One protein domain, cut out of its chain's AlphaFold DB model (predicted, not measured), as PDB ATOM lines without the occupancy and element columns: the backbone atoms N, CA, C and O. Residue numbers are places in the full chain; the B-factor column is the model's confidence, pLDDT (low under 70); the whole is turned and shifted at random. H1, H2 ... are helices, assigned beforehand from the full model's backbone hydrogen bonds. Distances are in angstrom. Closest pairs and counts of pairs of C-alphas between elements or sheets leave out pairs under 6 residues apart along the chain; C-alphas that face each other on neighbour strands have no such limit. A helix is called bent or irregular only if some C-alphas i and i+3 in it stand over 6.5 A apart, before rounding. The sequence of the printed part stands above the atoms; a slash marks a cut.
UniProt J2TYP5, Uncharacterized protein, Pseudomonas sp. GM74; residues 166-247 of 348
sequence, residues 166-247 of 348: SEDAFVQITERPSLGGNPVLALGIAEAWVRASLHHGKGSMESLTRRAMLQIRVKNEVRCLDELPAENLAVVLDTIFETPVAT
ATOM      1  N   SER A 166     204.787 223.229 184.111       91.56
ATOM      2  CA  SER A 166     205.947 222.812 183.320       91.56
ATOM      3  C   SER A 166     205.970 223.507 181.952       91.56
ATOM      4  O   SER A 166     204.946 223.982 181.462       91.56
ATOM      5  N   GLU A 167     207.133 223.513 181.293       89.62
ATOM      6  CA  GLU A 167     207.255 224.032 179.920       89.62
ATOM      7  C   GLU A 167     206.327 223.299 178.940       89.62
ATOM      8  O   GLU A 167     205.690 223.944 178.112       89.62
ATOM      9  N   ASP A 168     206.194 221.974 179.070       89.56
ATOM     10  CA  ASP A 168     205.240 221.208 178.262       89.56
ATOM     11  C   ASP A 168     203.796 221.642 178.550       89.56
ATOM     12  O   ASP A 168     203.057 221.919 177.614       89.56
ATOM     13  N   ALA A 169     203.406 221.820 179.819       92.31
ATOM     14  CA  ALA A 169     202.058 222.276 180.163       92.31
ATOM     15  C   ALA A 169     201.741 223.649 179.547       92.31
ATOM     16  O   ALA A 169     200.662 223.826 178.981       92.31
ATOM     17  N   PHE A 170     202.692 224.591 179.579       93.31
ATOM     18  CA  PHE A 170     202.539 225.861 178.872       93.31
ATOM     19  C   PHE A 170     202.300 225.648 177.381       93.31
ATOM     20  O   PHE A 170     201.304 226.138 176.863       93.31
ATOM     21  N   VAL A 171     203.169 224.892 176.706       90.62
ATOM     22  CA  VAL A 171     203.065 224.629 175.262       90.62
ATOM     23  C   VAL A 171     201.725 223.982 174.910       90.62
ATOM     24  O   VAL A 171     201.050 224.427 173.979       90.62
ATOM     25  N   GLN A 172     201.297 222.979 175.682       91.06
ATOM     26  CA  GLN A 172     200.035 222.277 175.466       91.06
ATOM     27  C   GLN A 172     198.816 223.201 175.549       91.06
ATOM     28  O   GLN A 172     197.836 222.943 174.852       91.06
ATOM     29  N   ILE A 173     198.868 224.259 176.364       92.62
ATOM     30  CA  ILE A 173     197.776 225.227 176.512       92.62
ATOM     31  C   ILE A 173     197.904 226.353 175.475       92.62
ATOM     32  O   ILE A 173     196.954 226.627 174.744       92.62
ATOM     33  N   THR A 174     199.070 227.000 175.384       90.88
ATOM     34  CA  THR A 174     199.239 228.267 174.652       90.88
ATOM     35  C   THR A 174     199.398 228.102 173.145       90.88
ATOM     36  O   THR A 174     198.969 228.976 172.404       90.88
ATOM     37  N   GLU A 175     199.987 227.003 172.656       88.06
ATOM     38  CA  GLU A 175     200.144 226.783 171.205       88.06
ATOM     39  C   GLU A 175     198.867 226.229 170.542       88.06
ATOM     40  O   GLU A 175     198.847 225.974 169.338       88.06
ATOM     41  N   ARG A 176     197.781 226.035 171.306       87.44
ATOM     42  CA  ARG A 176     196.496 225.531 170.802       87.44
ATOM     43  C   ARG A 176     195.458 226.657 170.774       87.44
ATOM     44  O   ARG A 176     194.894 226.952 171.826       87.44
ATOM     45  N   PRO A 177     195.119 227.231 169.602       84.56
ATOM     46  CA  PRO A 177     194.184 228.357 169.515       84.56
ATOM     47  C   PRO A 177     192.824 228.097 170.175       84.56
ATOM     48  O   PRO A 177     192.297 228.972 170.849       84.56
ATOM     49  N   SER A 178     192.293 226.873 170.061       86.00
ATOM     50  CA  SER A 178     191.010 226.489 170.670       86.00
ATOM     51  C   SER A 178     191.024 226.455 172.205       86.00
ATOM     52  O   SER A 178     189.964 226.330 172.801       86.00
ATOM     53  N   LEU A 179     192.202 226.487 172.843       89.44
ATOM     54  CA  LEU A 179     192.357 226.458 174.303       89.44
ATOM     55  C   LEU A 179     192.979 227.762 174.816       89.44
ATOM     56  O   LEU A 179     192.397 228.437 175.656       89.44
ATOM     57  N   GLY A 180     194.141 228.139 174.276       86.62
ATOM     58  CA  GLY A 180     194.884 229.343 174.654       86.62
ATOM     59  C   GLY A 180     194.299 230.648 174.110       86.62
ATOM     60  O   GLY A 180     194.724 231.716 174.534       86.62
ATOM     61  N   GLY A 181     193.332 230.585 173.187       86.50
ATOM     62  CA  GLY A 181     192.630 231.764 172.671       86.50
ATOM     63  C   GLY A 181     191.617 232.365 173.650       86.50
ATOM     64  O   GLY A 181     191.201 233.504 173.457       86.50
ATOM     65  N   ASN A 182     191.242 231.632 174.705       90.25
ATOM     66  CA  ASN A 182     190.332 232.106 175.742       90.25
ATOM     67  C   ASN A 182     191.028 232.095 177.122       90.25
ATOM     68  O   ASN A 182     191.353 231.015 177.624       90.25
ATOM     69  N   PRO A 183     191.230 233.261 177.769       91.88
ATOM     70  CA  PRO A 183     191.887 233.342 179.074       91.88
ATOM     71  C   PRO A 183     191.181 232.568 180.194       91.88
ATOM     72  O   PRO A 183     191.857 231.976 181.028       91.88
ATOM     73  N   VAL A 184     189.843 232.521 180.208       93.00
ATOM     74  CA  VAL A 184     189.069 231.802 181.238       93.00
ATOM     75  C   VAL A 184     189.344 230.304 181.152       93.00
ATOM     76  O   VAL A 184     189.664 229.668 182.157       93.00
ATOM     77  N   LEU A 185     189.281 229.747 179.941       95.44
ATOM     78  CA  LEU A 185     189.557 228.331 179.718       95.44
ATOM     79  C   LEU A 185     191.033 228.001 179.976       95.44
ATOM     80  O   LEU A 185     191.321 227.038 180.683       95.44
ATOM     81  N   ALA A 186     191.967 228.803 179.457       95.88
ATOM     82  CA  ALA A 186     193.399 228.601 179.673       95.88
ATOM     83  C   ALA A 186     193.765 228.616 181.168       95.88
ATOM     84  O   ALA A 186     194.464 227.712 181.639       95.88
ATOM     85  N   LEU A 187     193.245 229.592 181.918       95.94
ATOM     86  CA  LEU A 187     193.435 229.698 183.362       95.94
ATOM     87  C   LEU A 187     192.826 228.494 184.092       95.94
ATOM     88  O   LEU A 187     193.500 227.867 184.906       95.94
ATOM     89  N   GLY A 188     191.591 228.109 183.755       96.31
ATOM     90  CA  GLY A 188     190.939 226.936 184.340       96.31
ATOM     91  C   GLY A 188     191.736 225.647 184.123       96.31
ATOM     92  O   GLY A 188     191.905 224.856 185.057       96.31
ATOM     93  N   ILE A 189     192.268 225.443 182.912       96.88
ATOM     94  CA  ILE A 189     193.099 224.279 182.573       96.88
ATOM     95  C   ILE A 189     194.384 224.275 183.400       96.88
ATOM     96  O   ILE A 189     194.753 223.234 183.940       96.88
ATOM     97  N   ALA A 190     195.056 225.421 183.518       96.81
ATOM     98  CA  ALA A 190     196.263 225.554 184.325       96.81
ATOM     99  C   ALA A 190     196.012 225.220 185.803       96.81
ATOM    100  O   ALA A 190     196.800 224.508 186.426       96.81
ATOM    101  N   GLU A 191     194.892 225.677 186.357       96.00
ATOM    102  CA  GLU A 191     194.509 225.390 187.739       96.00
ATOM    103  C   GLU A 191     194.225 223.902 187.968       96.00
ATOM    104  O   GLU A 191     194.706 223.316 188.943       96.00
ATOM    105  N   ALA A 192     193.485 223.272 187.052       96.38
ATOM    106  CA  ALA A 192     193.230 221.833 187.097       96.38
ATOM    107  C   ALA A 192     194.528 221.030 186.964       96.38
ATOM    108  O   ALA A 192     194.752 220.087 187.720       96.38
ATOM    109  N   TRP A 193     195.437 221.458 186.084       96.44
ATOM    110  CA  TRP A 193     196.756 220.849 185.942       96.44
ATOM    111  C   TRP A 193     197.550 220.900 187.252       96.44
ATOM    112  O   TRP A 193     198.137 219.897 187.654       96.44
ATOM    113  N   VAL A 194     197.550 222.040 187.955       94.81
ATOM    114  CA  VAL A 194     198.253 222.176 189.241       94.81
ATOM    115  C   VAL A 194     197.653 221.241 190.287       94.81
ATOM    116  O   VAL A 194     198.411 220.512 190.931       94.81
ATOM    117  N   ARG A 195     196.320 221.196 190.425       93.94
ATOM    118  CA  ARG A 195     195.647 220.257 191.342       93.94
ATOM    119  C   ARG A 195     195.979 218.801 191.007       93.94
ATOM    120  O   ARG A 195     196.373 218.045 191.893       93.94
ATOM    121  N   ALA A 196     195.926 218.440 189.730       94.25
ATOM    122  CA  ALA A 196     196.260 217.107 189.245       94.25
ATOM    123  C   ALA A 196     197.725 216.742 189.508       94.25
ATOM    124  O   ALA A 196     198.014 215.631 189.943       94.25
ATOM    125  N   SER A 197     198.652 217.688 189.333       94.19
ATOM    126  CA  SER A 197     200.080 217.467 189.589       94.19
ATOM    127  C   SER A 197     200.385 217.184 191.061       94.19
ATOM    128  O   SER A 197     201.321 216.440 191.361       94.19
ATOM    129  N   LEU A 198     199.589 217.750 191.976       90.94
ATOM    130  CA  LEU A 198     199.674 217.473 193.410       90.94
ATOM    131  C   LEU A 198     199.093 216.098 193.754       90.94
ATOM    132  O   LEU A 198     199.590 215.453 194.673       90.94
ATOM    133  N   HIS A 199     198.069 215.651 193.025       90.62
ATOM    134  CA  HIS A 199     197.416 214.364 193.255       90.62
ATOM    135  C   HIS A 199     198.205 213.184 192.666       90.62
ATOM    136  O   HIS A 199     198.495 212.221 193.369       90.62
ATOM    137  N   HIS A 200     198.586 213.275 191.390       88.62
ATOM    138  CA  HIS A 200     199.220 212.189 190.631       88.62
ATOM    139  C   HIS A 200     200.755 212.230 190.652       88.62
ATOM    140  O   HIS A 200     201.410 211.285 190.204       88.62
ATOM    141  N   GLY A 201     201.342 213.327 191.144       87.00
ATOM    142  CA  GLY A 201     202.778 213.594 191.098       87.00
ATOM    143  C   GLY A 201     203.271 214.034 189.713       87.00
ATOM    144  O   GLY A 201     202.685 213.735 188.679       87.00
ATOM    145  N   LYS A 202     204.407 214.743 189.658       79.88
ATOM    146  CA  LYS A 202     204.912 215.344 188.403       79.88
ATOM    147  C   LYS A 202     205.299 214.329 187.315       79.88
ATOM    148  O   LYS A 202     205.251 214.676 186.140       79.88
ATOM    149  N   GLY A 203     205.682 213.102 187.680       80.38
ATOM    150  CA  GLY A 203     206.174 212.090 186.734       80.38
ATOM    151  C   GLY A 203     205.109 211.514 185.792       80.38
ATOM    152  O   GLY A 203     205.444 211.045 184.711       80.38
ATOM    153  N   SER A 204     203.832 211.577 186.172       84.94
ATOM    154  CA  SER A 204     202.693 211.097 185.374       84.94
ATOM    155  C   SER A 204     202.034 212.208 184.547       84.94
ATOM    156  O   SER A 204     201.189 211.936 183.691       84.94
ATOM    157  N   MET A 205     202.425 213.468 184.773       91.06
ATOM    158  CA  MET A 205     201.710 214.615 184.221       91.06
ATOM    159  C   MET A 205     201.830 214.742 182.709       91.06
ATOM    160  O   MET A 205     200.896 215.245 182.101       91.06
ATOM    161  N   GLU A 206     202.911 214.297 182.072       87.94
ATOM    162  CA  GLU A 206     203.059 214.427 180.615       87.94
ATOM    163  C   GLU A 206     201.975 213.630 179.864       87.94
ATOM    164  O   GLU A 206     201.208 214.178 179.065       87.94
ATOM    165  N   SER A 207     201.845 212.336 180.176       88.31
ATOM    166  CA  SER A 207     200.854 211.462 179.544       88.31
ATOM    167  C   SER A 207     199.426 211.857 179.926       88.31
ATOM    168  O   SER A 207     198.543 211.873 179.062       88.31
ATOM    169  N   LEU A 208     199.198 212.243 181.187       93.00
ATOM    170  CA  LEU A 208     197.909 212.751 181.653       93.00
ATOM    171  C   LEU A 208     197.516 214.047 180.934       93.00
ATOM    172  O   LEU A 208     196.416 214.124 180.396       93.00
ATOM    173  N   THR A 209     198.420 215.026 180.839       93.12
ATOM    174  CA  THR A 209     198.172 216.312 180.160       93.12
ATOM    175  C   THR A 209     197.809 216.083 178.704       93.12
ATOM    176  O   THR A 209     196.817 216.629 178.224       93.12
ATOM    177  N   ARG A 210     198.552 215.225 177.996       89.81
ATOM    178  CA  ARG A 210     198.268 214.920 176.591       89.81
ATOM    179  C   ARG A 210     196.871 214.321 176.402       89.81
ATOM    180  O   ARG A 210     196.159 214.741 175.489       89.81
ATOM    181  N   ARG A 211     196.460 213.373 177.254       93.44
ATOM    182  CA  ARG A 211     195.099 212.796 177.225       93.44
ATOM    183  C   ARG A 211     194.039 213.839 177.580       93.44
ATOM    184  O   ARG A 211     193.052 213.962 176.855       93.44
ATOM    185  N   ALA A 212     194.267 214.612 178.639       95.06
ATOM    186  CA  ALA A 212     193.360 215.652 179.107       95.06
ATOM    187  C   ALA A 212     193.110 216.707 178.023       95.06
ATOM    188  O   ALA A 212     191.959 217.002 177.716       95.06
ATOM    189  N   MET A 213     194.158 217.203 177.354       94.50
ATOM    190  CA  MET A 213     194.014 218.185 176.272       94.50
ATOM    191  C   MET A 213     193.150 217.675 175.116       94.50
ATOM    192  O   MET A 213     192.380 218.445 174.545       94.50
ATOM    193  N   LEU A 214     193.252 216.389 174.757       92.62
ATOM    194  CA  LEU A 214     192.393 215.803 173.724       92.62
ATOM    195  C   LEU A 214     190.924 215.817 174.158       92.62
ATOM    196  O   LEU A 214     190.067 216.245 173.388       92.62
ATOM    197  N   GLN A 215     190.639 215.407 175.395       94.56
ATOM    198  CA  GLN A 215     189.275 215.396 175.922       94.56
ATOM    199  C   GLN A 215     188.693 216.802 176.088       94.56
ATOM    200  O   GLN A 215     187.531 217.016 175.743       94.56
ATOM    201  N   ILE A 216     189.488 217.758 176.578       95.56
ATOM    202  CA  ILE A 216     189.078 219.160 176.723       95.56
ATOM    203  C   ILE A 216     188.685 219.719 175.362       95.56
ATOM    204  O   ILE A 216     187.606 220.282 175.244       95.56
ATOM    205  N   ARG A 217     189.506 219.508 174.323       93.62
ATOM    206  CA  ARG A 217     189.181 219.966 172.964       93.62
ATOM    207  C   ARG A 217     187.861 219.389 172.478       93.62
ATOM    208  O   ARG A 217     186.988 220.154 172.103       93.62
ATOM    209  N   VAL A 218     187.689 218.068 172.552       92.81
ATOM    210  CA  VAL A 218     186.440 217.415 172.122       92.81
ATOM    211  C   VAL A 218     185.232 217.978 172.872       92.81
ATOM    212  O   VAL A 218     184.209 218.260 172.260       92.81
ATOM    213  N   LYS A 219     185.344 218.181 174.188       93.31
ATOM    214  CA  LYS A 219     184.258 218.763 174.985       93.31
ATOM    215  C   LYS A 219     184.001 220.228 174.638       93.31
ATOM    216  O   LYS A 219     182.838 220.611 174.619       93.31
ATOM    217  N   ASN A 220     185.047 220.999 174.337       93.19
ATOM    218  CA  ASN A 220     184.935 222.407 173.966       93.19
ATOM    219  C   ASN A 220     184.237 222.617 172.615       93.19
ATOM    220  O   ASN A 220     183.549 223.612 172.441       93.19
ATOM    221  N   GLU A 221     184.359 221.666 171.682       88.88
ATOM    222  CA  GLU A 221     183.614 221.707 170.411       88.88
ATOM    223  C   GLU A 221     182.109 221.445 170.598       88.88
ATOM    224  O   GLU A 221     181.287 221.916 169.820       88.88
ATOM    225  N   VAL A 222     181.732 220.666 171.620       89.62
ATOM    226  CA  VAL A 222     180.326 220.310 171.894       89.62
ATOM    227  C   VAL A 222     179.660 221.321 172.828       89.62
ATOM    228  O   VAL A 222     178.446 221.514 172.782       89.62
ATOM    229  N   ARG A 223     180.441 221.952 173.706       90.44
ATOM    230  CA  ARG A 223     179.979 222.907 174.711       90.44
ATOM    231  C   ARG A 223     181.044 223.972 174.913       90.44
ATOM    232  O   ARG A 223     182.173 223.617 175.227       90.44
ATOM    233  N   CYS A 224     180.660 225.243 174.858       91.06
ATOM    234  CA  CYS A 224     181.528 226.365 175.215       91.06
ATOM    235  C   CYS A 224     181.944 226.244 176.690       91.06
ATOM    236  O   CYS A 224     181.162 226.545 177.594       91.06
ATOM    237  N   LEU A 225     183.137 225.699 176.950       93.50
ATOM    238  CA  LEU A 225     183.609 225.466 178.320       93.50
ATOM    239  C   LEU A 225     183.944 226.785 179.021       93.50
ATOM    240  O   LEU A 225     183.829 226.884 180.237       93.50
ATOM    241  N   ASP A 226     184.331 227.793 178.252       91.44
ATOM    242  CA  ASP A 226     184.634 229.145 178.702       91.44
ATOM    243  C   ASP A 226     183.414 229.937 179.190       91.44
ATOM    244  O   ASP A 226     183.574 230.871 179.970       91.44
ATOM    245  N   GLU A 227     182.202 229.544 178.795       93.44
ATOM    246  CA  GLU A 227     180.954 230.155 179.274       93.44
ATOM    247  C   GLU A 227     180.442 229.531 180.583       93.44
ATOM    248  O   GLU A 227     179.420 229.948 181.137       93.44
ATOM    249  N   LEU A 228     181.121 228.502 181.096       93.12
ATOM    250  CA  LEU A 228     180.718 227.860 182.340       93.12
ATOM    251  C   LEU A 228     181.040 228.734 183.556       93.12
ATOM    252  O   LEU A 228     182.115 229.328 183.616       93.12
ATOM    253  N   PRO A 229     180.175 228.721 184.591       92.81
ATOM    254  CA  PRO A 229     180.553 229.217 185.907       92.81
ATOM    255  C   PRO A 229     181.856 228.563 186.372       92.81
ATOM    256  O   PRO A 229     182.063 227.367 186.136       92.81
ATOM    257  N   ALA A 230     182.719 229.331 187.037       88.81
ATOM    258  CA  ALA A 230     184.069 228.903 187.398       88.81
ATOM    259  C   ALA A 230     184.081 227.575 188.175       88.81
ATOM    260  O   ALA A 230     184.924 226.715 187.921       88.81
ATOM    261  N   GLU A 231     183.109 227.365 189.063       90.00
ATOM    262  CA  GLU A 231     182.930 226.121 189.806       90.00
ATOM    263  C   GLU A 231     182.612 224.926 188.897       90.00
ATOM    264  O   GLU A 231     183.185 223.851 189.058       90.00
ATOM    265  N   ASN A 232     181.758 225.112 187.889       93.25
ATOM    266  CA  ASN A 232     181.378 224.053 186.959       93.25
ATOM    267  C   ASN A 232     182.520 223.740 185.992       93.25
ATOM    268  O   ASN A 232     182.767 222.571 185.692       93.25
ATOM    269  N   LEU A 233     183.233 224.772 185.528       94.81
ATOM    270  CA  LEU A 233     184.440 224.601 184.726       94.81
ATOM    271  C   LEU A 233     185.490 223.800 185.500       94.81
ATOM    272  O   LEU A 233     186.025 222.826 184.972       94.81
ATOM    273  N   ALA A 234     185.735 224.152 186.765       93.81
ATOM    274  CA  ALA A 234     186.679 223.442 187.621       93.81
ATOM    275  C   ALA A 234     186.307 221.961 187.783       93.81
ATOM    276  O   ALA A 234     187.162 221.107 187.578       93.81
ATOM    277  N   VAL A 235     185.034 221.641 188.049       94.38
ATOM    278  CA  VAL A 235     184.553 220.250 188.161       94.38
ATOM    279  C   VAL A 235     184.778 219.468 186.866       94.38
ATOM    280  O   VAL A 235     185.253 218.329 186.900       94.38
ATOM    281  N   VAL A 236     184.448 220.062 185.714       96.00
ATOM    282  CA  VAL A 236     184.639 219.419 184.406       96.00
ATOM    283  C   VAL A 236     186.119 219.140 184.159       96.00
ATOM    284  O   VAL A 236     186.469 218.032 183.754       96.00
ATOM    285  N   LEU A 237     186.985 220.120 184.413       96.56
ATOM    286  CA  LEU A 237     188.418 219.981 184.186       96.56
ATOM    287  C   LEU A 237     189.058 218.996 185.169       96.56
ATOM    288  O   LEU A 237     189.810 218.133 184.729       96.56
ATOM    289  N   ASP A 238     188.707 219.041 186.454       95.38
ATOM    290  CA  ASP A 238     189.209 218.096 187.458       95.38
ATOM    291  C   ASP A 238     188.812 216.659 187.113       95.38
ATOM    292  O   ASP A 238     189.633 215.752 187.218       95.38
ATOM    293  N   THR A 239     187.597 216.460 186.594       95.44
ATOM    294  CA  THR A 239     187.147 215.149 186.102       95.44
ATOM    295  C   THR A 239     188.007 214.665 184.932       95.44
ATOM    296  O   THR A 239     188.410 213.505 184.903       95.44
ATOM    297  N   ILE A 240     188.319 215.539 183.968       96.00
ATOM    298  CA  ILE A 240     189.168 215.195 182.813       96.00
ATOM    299  C   ILE A 240     190.610 214.889 183.246       96.00
ATOM    300  O   ILE A 240     191.258 214.010 182.680       96.00
ATOM    301  N   PHE A 241     191.110 215.600 184.255       95.25
ATOM    302  CA  PHE A 241     192.419 215.367 184.859       95.25
ATOM    303  C   PHE A 241     192.416 214.250 185.918       95.25
ATOM    304  O   PHE A 241     193.408 214.083 186.631       95.25
ATOM    305  N   GLU A 242     191.328 213.482 186.039       93.50
ATOM    306  CA  GLU A 242     191.211 212.351 186.970       93.50
ATOM    307  C   GLU A 242     191.545 212.759 188.422       93.50
ATOM    308  O   GLU A 242     192.163 212.009 189.171       93.50
ATOM    309  N   THR A 243     191.193 213.989 188.807       89.75
ATOM    310  CA  THR A 243     191.432 214.549 190.142       89.75
ATOM    311  C   THR A 243     190.137 214.494 190.955       89.75
ATOM    312  O   THR A 243     189.084 214.857 190.425       89.75
ATOM    313  N   PRO A 244     190.167 214.060 192.231       79.88
ATOM    314  CA  PRO A 244     188.974 214.045 193.069       79.88
ATOM    315  C   PRO A 244     188.354 215.442 193.153       79.88
ATOM    316  O   PRO A 244     189.003 216.394 193.589       79.88
ATOM    317  N   VAL A 245     187.091 215.559 192.746       71.44
ATOM    318  CA  VAL A 245     186.342 216.810 192.861       71.44
ATOM    319  C   VAL A 245     186.174 217.110 194.348       71.44
ATOM    320  O   VAL A 245     185.553 216.325 195.067       71.44
ATOM    321  N   ALA A 246     186.713 218.237 194.821       51.25
ATOM    322  CA  ALA A 246     186.398 218.732 196.154       51.25
ATOM    323  C   ALA A 246     184.890 218.995 196.194       51.25
ATOM    324  O   ALA A 246     184.393 219.938 195.576       51.25
ATOM    325  N   THR A 247     184.136 218.109 196.841       36.59
ATOM    326  CA  THR A 247     182.683 218.206 196.896       36.59
ATOM    327  C   THR A 247     182.338 219.482 197.654       36.59
ATOM    328  O   THR A 247     182.539 219.578 198.864       36.59
TER     329      THR A 247
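AT A GLANCE: This is residues 166 to 247 of the 348 residues of an uncharacterized protein of Pseudomonas sp. GM74 (UniProt J2TYP5). Two long helices, H3 and H4, fold back on each other as a V that opens from the turn at Gly 201. H1 packs on one side of this V and reaches both of its arms; H5 packs on the opposite side at a slant, also reaching both, and the tiny H2 makes the corner between H1 and H3. The printed part has 82 residues with five named helices in the order H1, H2, H3, H4, H5, and no named strand; the class is all helix. It is compact, with a radius of gyration of the C-alphas of 11.5 A, and spans 32 by 31 by 18 A.

IN THESE COORDINATES: H1, residues 167 to 174, begins at C-alpha 167 at (207.255, 224.032, 179.920) and is 10.5 A long. H2 has four residues, 177 to 180. H3, residues 183 to 200, measures 25.2 A from first to last C-alpha. H4, residues 202 to 222, is the longest helix, 30.0 A, and ends at C-alpha 222 at (180.326, 220.310, 171.894). H4 is irregular, with C-alphas 203 and 206 at 7.3 A, and has a kink of 39 degrees near residue 209. H5, residues 230 to 240, is 15.3 A long and ends at C-alpha 240 at (189.168, 215.195, 182.813).

HOW THE PARTS SIT: H3 is the hub, touching the four other helices. H3 and H4 form a helical hairpin, opposite ways at a tilt of 37 degrees, only just steep; they only just touch, with 3 pairs of C-alphas within 8 A, through residues 193 to 197 and 205 to 209, closest at Ser 197 and Met 205, 6.3 A. H1 touches residues 186 to 193 of H3 at a shallow tilt of 32 degrees, opposite ways, the closest C-alphas being those of Ile 173 and Ala 186, 6.4 A. H1 also touches residues 206 to 213 of H4 at a shallow tilt of 6 degrees, the same way, with the C-alphas of Ala 169 and Thr 209 closest, 7.1 A. H5 touches residues 188 to 196 of H3 at a steep tilt of 49 degrees, the same way, closest at the C-alphas of Ala 192 and Asp 238, 5.5 A. H5 touches residues 212 to 216 of H4 at a steep tilt of 62 degrees, opposite ways, with the C-alphas of Ala 212 and Ile 240 closest, 5.6 A. H2 touches H1 and H3 only at the corner, only just, with 3 pairs of C-alphas within 8 A each; H5 is apart from H1 and H2. In H1, H3 and H5 every O i to N i+4 pair is within hydrogen-bond range, in H4 14 of 17 are, and H2 is too short for such a pair.

THE WHOLE: The C-alphas farthest apart are those of Glu 175 and Thr 247, 32.2 A. The printed part has no cut. The link from H4 to H5 is short and the other three are tight. The mean pLDDT of the printed part is 90.4, and residues 246 to 247 are under 70.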